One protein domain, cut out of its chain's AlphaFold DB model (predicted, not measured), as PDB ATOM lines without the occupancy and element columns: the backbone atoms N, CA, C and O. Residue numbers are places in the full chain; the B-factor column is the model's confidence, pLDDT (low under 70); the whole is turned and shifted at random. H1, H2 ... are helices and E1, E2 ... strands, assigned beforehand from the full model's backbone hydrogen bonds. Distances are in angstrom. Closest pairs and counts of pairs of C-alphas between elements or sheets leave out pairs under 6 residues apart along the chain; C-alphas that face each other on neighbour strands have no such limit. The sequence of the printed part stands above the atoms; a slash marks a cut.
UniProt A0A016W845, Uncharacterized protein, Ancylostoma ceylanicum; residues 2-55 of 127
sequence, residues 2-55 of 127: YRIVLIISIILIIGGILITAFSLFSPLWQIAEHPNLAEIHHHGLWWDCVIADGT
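AT A GLANCE: This is residues 2 to 55 of the 127 residues of an uncharacterized protein of Ancylostoma ceylanicum (UniProt A0A016W845). A long single helix, H1, sticks out with residues 2 to 22 from a small head, which holds the antiparallel hairpin of E1 and E2 and a long loop paired to E1 at residues 31 to 32. H1 makes much of the length. The printed part has 54 residues with one named helix and two named strands, in the order H1, E1, E2; the class is mixed, helices and strands. The whole is extended, with a radius of gyration of the C-alphas of 18.4 A and spans of 61 by 16 by 14 A.

IN THESE COORDINATES: E1 is residues 40 to 43 and E2 residues 48 to 51, ending at C-alpha 51 (-19.977, -26.965, 22.054). H1, residues 2 to 25, is 34.9 A long from C-alpha 2 (-66.950, -15.361, 38.261).

HOW THE PARTS SIT: E1 and E2 are antiparallel at 167 degrees, with N 49 and O 42 2.8 A apart, within hydrogen-bond range. H1 and E2 are apart. In H1 every O i to N i+4 pair is within hydrogen-bond range.

THE WHOLE: The C-alphas of Tyr 2 and Thr 55, the two farthest apart, are 62.0 A apart. The printed part has no cut. The link H1 to E1 is long, with 14 residues. Residues 25 to 55 have pLDDT under 70.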
ATOM      1  N   TYR A   2     -68.219 -16.114  38.161       90.50
ATOM      2  CA  TYR A   2     -66.950 -15.361  38.261       90.50
ATOM      3  C   TYR A   2     -65.804 -16.072  39.016       90.50
ATOM      4  O   TYR A   2     -64.642 -15.923  38.657       90.50
ATOM      5  N   ARG A   3     -66.114 -16.888  40.034       93.31
ATOM      6  CA  ARG A   3     -65.106 -17.634  40.811       93.31
ATOM      7  C   ARG A   3     -64.318 -18.632  39.958       93.31
ATOM      8  O   ARG A   3     -63.116 -18.757  40.131       93.31
ATOM      9  N   ILE A   4     -64.987 -19.301  39.019       95.94
ATOM     10  CA  ILE A   4     -64.357 -20.283  38.122       95.94
ATOM     11  C   ILE A   4     -63.418 -19.563  37.150       95.94
ATOM     12  O   ILE A   4     -62.281 -19.981  36.967       95.94
ATOM     13  N   VAL A   5     -63.865 -18.433  36.595       95.56
ATOM     14  CA  VAL A   5     -63.058 -17.595  35.694       95.56
ATOM     15  C   VAL A   5     -61.803 -17.071  36.400       95.56
ATOM     16  O   VAL A   5     -60.719 -17.117  35.826       95.56
ATOM     17  N   LEU A   6     -61.924 -16.639  37.661       95.62
ATOM     18  CA  LEU A   6     -60.776 -16.208  38.464       95.62
ATOM     19  C   LEU A   6     -59.765 -17.336  38.682       95.62
ATOM     20  O   LEU A   6     -58.571 -17.119  38.498       95.62
ATOM     21  N   ILE A   7     -60.232 -18.537  39.029       97.12
ATOM     22  CA  ILE A   7     -59.352 -19.692  39.252       97.12
ATOM     23  C   ILE A   7     -58.596 -20.048  37.966       97.12
ATOM     24  O   ILE A   7     -57.378 -20.202  37.999       97.12
ATOM     25  N   ILE A   8     -59.293 -20.115  36.828       97.00
ATOM     26  CA  ILE A   8     -58.672 -20.423  35.533       97.00
ATOM     27  C   ILE A   8     -57.643 -19.351  35.154       97.00
ATOM     28  O   ILE A   8     -56.535 -19.689  34.749       97.00
ATOM     29  N   SER A   9     -57.976 -18.070  35.335       96.88
ATOM     30  CA  SER A   9     -57.060 -16.960  35.045       96.88
ATOM     31  C   SER A   9     -55.769 -17.056  35.861       96.88
ATOM     32  O   SER A   9     -54.680 -16.982  35.300       96.88
ATOM     33  N   ILE A  10     -55.870 -17.315  37.168       97.25
ATOM     34  CA  ILE A  10     -54.699 -17.465  38.042       97.25
ATOM     35  C   ILE A  10     -53.812 -18.626  37.576       97.25
ATOM     36  O   ILE A  10     -52.596 -18.467  37.485       97.25
ATOM     37  N   ILE A  11     -54.409 -19.773  37.238       97.38
ATOM     38  CA  ILE A  11     -53.664 -20.942  36.750       97.38
ATOM     39  C   ILE A  11     -52.944 -20.617  35.436       97.38
ATOM     40  O   ILE A  11     -51.765 -20.939  35.291       97.38
ATOM     41  N   LEU A  12     -53.621 -19.947  34.499       96.38
ATOM     42  CA  LEU A  12     -53.030 -19.549  33.219       96.38
ATOM     43  C   LEU A  12     -51.886 -18.546  33.395       96.38
ATOM     44  O   LEU A  12     -50.860 -18.681  32.733       96.38
ATOM     45  N   ILE A  13     -52.027 -17.582  34.308       97.00
ATOM     46  CA  ILE A  13     -50.971 -16.610  34.615       97.00
ATOM     47  C   ILE A  13     -49.742 -17.326  35.178       97.00
ATOM     48  O   ILE A  13     -48.634 -17.121  34.684       97.00
ATOM     49  N   ILE A  14     -49.924 -18.203  36.170       96.94
ATOM     50  CA  ILE A  14     -48.815 -18.955  36.774       96.94
ATOM     51  C   ILE A  14     -48.140 -19.847  35.724       96.94
ATOM     52  O   ILE A  14     -46.914 -19.847  35.614       96.94
ATOM     53  N   GLY A  15     -48.925 -20.559  34.911       96.75
ATOM     54  CA  GLY A  15     -48.402 -21.384  33.821       96.75
ATOM     55  C   GLY A  15     -47.609 -20.570  32.796       96.75
ATOM     56  O   GLY A  15     -46.502 -20.959  32.425       96.75
ATOM     57  N   GLY A  16     -48.125 -19.408  32.390       94.62
ATOM     58  CA  GLY A  16     -47.453 -18.504  31.459       94.62
ATOM     59  C   GLY A  16     -46.130 -17.968  32.005       94.62
ATOM     60  O   GLY A  16     -45.136 -17.943  31.278       94.62
ATOM     61  N   ILE A  17     -46.077 -17.606  33.291       94.00
ATOM     62  CA  ILE A  17     -44.839 -17.161  33.950       94.00
ATOM     63  C   ILE A  17     -43.792 -18.278  33.937       94.00
ATOM     64  O   ILE A  17     -42.636 -18.029  33.592       94.00
ATOM     65  N   LEU A  18     -44.189 -19.513  34.257       91.44
ATOM     66  CA  LEU A  18     -43.283 -20.661  34.245       91.44
ATOM     67  C   LEU A  18     -42.742 -20.931  32.836       91.44
ATOM     68  O   LEU A  18     -41.530 -21.022  32.661       91.44
ATOM     69  N   ILE A  19     -43.611 -20.991  31.822       89.62
ATOM     70  CA  ILE A  19     -43.203 -21.215  30.423       89.62
ATOM     71  C   ILE A  19     -42.270 -20.100  29.936       89.62
ATOM     72  O   ILE A  19     -41.269 -20.376  29.272       89.62
ATOM     73  N   THR A  20     -42.559 -18.849  30.298       88.06
ATOM     74  CA  THR A  20     -41.712 -17.700  29.950       88.06
ATOM     75  C   THR A  20     -40.340 -17.822  30.604       88.06
ATOM     76  O   THR A  20     -39.328 -17.637  29.932       88.06
ATOM     77  N   ALA A  21     -40.281 -18.202  31.884       83.31
ATOM     78  CA  ALA A  21     -39.017 -18.452  32.567       83.31
ATOM     79  C   ALA A  21     -38.221 -19.564  31.866       83.31
ATOM     80  O   ALA A  21     -37.070 -19.344  31.499       83.31
ATOM     81  N   PHE A  22     -38.836 -20.717  31.586       82.25
ATOM     82  CA  PHE A  22     -38.170 -21.806  30.860       82.25
ATOM     83  C   PHE A  22     -37.667 -21.378  29.477       82.25
ATOM     84  O   PHE A  22     -36.570 -21.764  29.085       82.25
ATOM     85  N   SER A  23     -38.430 -20.550  28.764       78.69
ATOM     86  CA  SER A  23     -38.047 -20.051  27.439       78.69
ATOM     87  C   SER A  23     -36.849 -19.101  27.502       78.69
ATOM     88  O   SER A  23     -35.963 -19.188  26.659       78.69
ATOM     89  N   LEU A  24     -36.772 -18.236  28.520       74.75
ATOM     90  CA  LEU A  24     -35.628 -17.338  28.716       74.75
ATOM     91  C   LEU A  24     -34.344 -18.090  29.087       74.75
ATOM     92  O   LEU A  24     -33.255 -17.665  28.703       74.75
ATOM     93  N   PHE A  25     -34.465 -19.198  29.822       68.44
ATOM     94  CA  PHE A  25     -33.320 -20.006  30.249       68.44
ATOM     95  C   PHE A  25     -32.930 -21.113  29.264       68.44
ATOM     96  O   PHE A  25     -31.895 -21.744  29.463       68.44
ATOM     97  N   SER A  26     -33.718 -21.367  28.216       66.19
ATOM     98  CA  SER A  26     -33.392 -22.390  27.225       66.19
ATOM     99  C   SER A  26     -32.488 -21.807  26.129       66.19
ATOM    100  O   SER A  26     -32.950 -20.962  25.364       66.19
ATOM    101  N   PRO A  27     -31.228 -22.263  25.978       55.25
ATOM    102  CA  PRO A  27     -30.324 -21.814  24.910       55.25
ATOM    103  C   PRO A  27     -30.687 -22.404  23.528       55.25
ATOM    104  O   PRO A  27     -29.869 -22.414  22.614       55.25
ATOM    105  N   LEU A  28     -31.902 -22.942  23.367       61.84
ATOM    106  CA  LEU A  28     -32.286 -23.786  22.236       61.84
ATOM    107  C   LEU A  28     -33.009 -23.041  21.098       61.84
ATOM    108  O   LEU A  28     -33.404 -23.688  20.133       61.84
ATOM    109  N   TRP A  29     -33.227 -21.721  21.173       55.22
ATOM    110  CA  TRP A  29     -33.960 -21.028  20.094       55.22
ATOM    111  C   TRP A  29     -33.112 -20.699  18.869       55.22
ATOM    112  O   TRP A  29     -33.676 -20.390  17.823       55.22
ATOM    113  N   GLN A  30     -31.783 -20.730  18.976       44.06
ATOM    114  CA  GLN A  30     -30.904 -20.442  17.850       44.06
ATOM    115  C   GLN A  30     -29.872 -21.553  17.707       44.06
ATOM    116  O   GLN A  30     -28.836 -21.573  18.368       44.06
ATOM    117  N   ILE A  31     -30.177 -22.495  16.820       54.75
ATOM    118  CA  ILE A  31     -29.199 -23.439  16.295       54.75
ATOM    119  C   ILE A  31     -28.576 -22.750  15.080       54.75
ATOM    120  O   ILE A  31     -29.143 -22.757  13.990       54.75
ATOM    121  N   ALA A  32     -27.448 -22.070  15.289       52.59
ATOM    122  CA  ALA A  32     -26.632 -21.552  14.201       52.59
ATOM    123  C   ALA A  32     -25.569 -22.601  13.864       52.59
ATOM    124  O   ALA A  32     -24.517 -22.661  14.497       52.59
ATOM    125  N   GLU A  33     -25.846 -23.451  12.879       50.47
ATOM    126  CA  GLU A  33     -24.827 -24.346  12.333       50.47
ATOM    127  C   GLU A  33     -23.879 -23.500  11.471       50.47
ATOM    128  O   GLU A  33     -24.276 -22.988  10.426       50.47
ATOM    129  N   HIS A  34     -22.639 -23.290  11.926       50.38
ATOM    130  CA  HIS A  34     -21.580 -22.680  11.119       50.38
ATOM    131  C   HIS A  34     -20.732 -23.796  10.487       50.38
ATOM    132  O   HIS A  34     -19.875 -24.367  11.155       50.38
ATOM    133  N   PRO A  35     -20.929 -24.128   9.199       48.81
ATOM    134  CA  PRO A  35     -20.278 -25.280   8.573       48.81
ATOM    135  C   PRO A  35     -18.811 -25.055   8.170       48.81
ATOM    136  O   PRO A  35     -18.191 -25.973   7.646       48.81
ATOM    137  N   ASN A  36     -18.234 -23.863   8.374       46.22
ATOM    138  CA  ASN A  36     -16.879 -23.549   7.885       46.22
ATOM    139  C   ASN A  36     -15.773 -23.589   8.954       46.22
ATOM    140  O   ASN A  36     -14.598 -23.636   8.604       46.22
ATOM    141  N   LEU A  37     -16.122 -23.616  10.239       49.41
ATOM    142  CA  LEU A  37     -15.231 -23.923  11.358       49.41
ATOM    143  C   LEU A  37     -16.119 -24.620  12.386       49.41
ATOM    144  O   LEU A  37     -17.111 -24.033  12.796       49.41
ATOM    145  N   ALA A  38     -15.827 -25.871  12.732       48.59
ATOM    146  CA  ALA A  38     -16.648 -26.711  13.602       48.59
ATOM    147  C   ALA A  38     -16.730 -26.166  15.042       48.59
ATOM    148  O   ALA A  38     -16.073 -26.654  15.959       48.59
ATOM    149  N   GLU A  39     -17.527 -25.125  15.227       50.34
ATOM    150  CA  GLU A  39     -17.870 -24.540  16.510       50.34
ATOM    151  C   GLU A  39     -19.366 -24.225  16.460       50.34
ATOM    152  O   GLU A  39     -19.820 -23.306  15.772       50.34
ATOM    153  N   ILE A  40     -20.159 -25.059  17.130       52.44
ATOM    154  CA  ILE A  40     -21.605 -24.874  17.220       52.44
ATOM    155  C   ILE A  40     -21.839 -23.868  18.350       52.44
ATOM    156  O   ILE A  40     -21.763 -24.205  19.536       52.44
ATOM    157  N   HIS A  41     -22.081 -22.613  17.972       54.81
ATOM    158  CA  HIS A  41     -22.446 -21.538  18.895       54.81
ATOM    159  C   HIS A  41     -23.961 -21.530  19.086       54.81
ATOM    160  O   HIS A  41     -24.713 -21.082  18.218       54.81
ATOM    161  N   HIS A  42     -24.424 -22.023  20.229       53.78
ATOM    162  CA  HIS A  42     -25.801 -21.812  20.655       53.78
ATOM    163  C   HIS A  42     -25.878 -20.486  21.402       53.78
ATOM    164  O   HIS A  42     -25.430 -20.385  22.546       53.78
ATOM    165  N   HIS A  43     -26.447 -19.470  20.756       57.69
ATOM    166  CA  HIS A  43     -26.663 -18.178  21.389       57.69
ATOM    167  C   HIS A  43     -27.986 -18.158  22.152       57.69
ATOM    168  O   HIS A  43     -29.059 -18.081  21.555       57.69
ATOM    169  N   GLY A  44     -27.913 -18.219  23.480       56.53
ATOM    170  CA  GLY A  44     -29.027 -17.879  24.356       56.53
ATOM    171  C   GLY A  44     -28.889 -16.435  24.845       56.53
ATOM    172  O   GLY A  44     -27.810 -15.988  25.197       56.53
ATOM    173  N   LEU A  45     -30.004 -15.713  24.956       56.25
ATOM    174  CA  LEU A  45     -30.156 -14.319  25.441       56.25
ATOM    175  C   LEU A  45     -29.458 -14.107  26.781       56.25
ATOM    176  O   LEU A  45     -29.046 -12.994  27.078       56.25
ATOM    177  N   TRP A  46     -29.353 -15.164  27.591       54.94
ATOM    178  CA  TRP A  46     -28.691 -15.135  28.892       54.94
ATOM    179  C   TRP A  46     -27.436 -16.016  28.950       54.94
ATOM    180  O   TRP A  46     -26.553 -15.742  29.763       54.94
ATOM    181  N   TRP A  47     -27.377 -17.095  28.163       54.09
ATOM    182  CA  TRP A  47     -26.310 -18.098  28.194       54.09
ATOM    183  C   TRP A  47     -25.923 -18.482  26.765       54.09
ATOM    184  O   TRP A  47     -26.709 -19.118  26.069       54.09
ATOM    185  N   ASP A  48     -24.699 -18.140  26.367       56.75
ATOM    186  CA  ASP A  48     -24.071 -18.683  25.164       56.75
ATOM    187  C   ASP A  48     -23.459 -20.044  25.508       56.75
ATOM    188  O   ASP A  48     -22.550 -20.170  26.343       56.75
ATOM    189  N   CYS A  49     -23.990 -21.085  24.883       58.34
ATOM    190  CA  CYS A  49     -23.497 -22.442  24.994       58.34
ATOM    191  C   CYS A  49     -22.602 -22.733  23.787       58.34
ATOM    192  O   CYS A  49     -23.082 -22.845  22.663       58.34
ATOM    193  N   VAL A  50     -21.299 -22.883  24.021       56.53
ATOM    194  CA  VAL A  50     -20.353 -23.311  22.984       56.53
ATOM    195  C   VAL A  50     -20.072 -24.793  23.178       56.53
ATOM    196  O   VAL A  50     -19.506 -25.203  24.198       56.53
ATOM    197  N   ILE A  51     -20.476 -25.600  22.199       58.75
ATOM    198  CA  ILE A  51     -19.977 -26.965  22.054       58.75
ATOM    199  C   ILE A  51     -18.674 -26.858  21.273       58.75
ATOM    200  O   ILE A  51     -18.649 -26.697  20.057       58.75
ATOM    201  N   ALA A  52     -17.576 -26.864  22.026       52.34
ATOM    202  CA  ALA A  52     -16.258 -27.091  21.472       52.34
ATOM    203  C   ALA A  52     -16.031 -28.599  21.507       52.34
ATOM    204  O   ALA A  52     -15.676 -29.152  22.554       52.34
ATOM    205  N   ASP A  53     -16.252 -29.267  20.376       46.28
ATOM    206  CA  ASP A  53     -15.697 -30.598  20.171       46.28
ATOM    207  C   ASP A  53     -14.188 -30.465  20.391       46.28
ATOM    208  O   ASP A  53     -13.503 -29.726  19.681       46.28
ATOM    209  N   GLY A  54     -13.673 -31.085  21.453       52.12
ATOM    210  CA  GLY A  54     -12.303 -30.909  21.947       52.12
ATOM    211  C   GLY A  54     -11.224 -31.479  21.023       52.12
ATOM    212  O   GLY A  54     -10.293 -32.125  21.496       52.12
ATOM    213  N   THR A  55     -11.349 -31.318  19.706       48.22
ATOM    214  CA  THR A  55     -10.511 -31.979  18.701       48.22
ATOM    215  C   THR A  55     -10.125 -31.086  17.523       48.22
ATOM    216  O   THR A  55      -9.324 -31.516  16.703       48.22
TER     217      THR A  55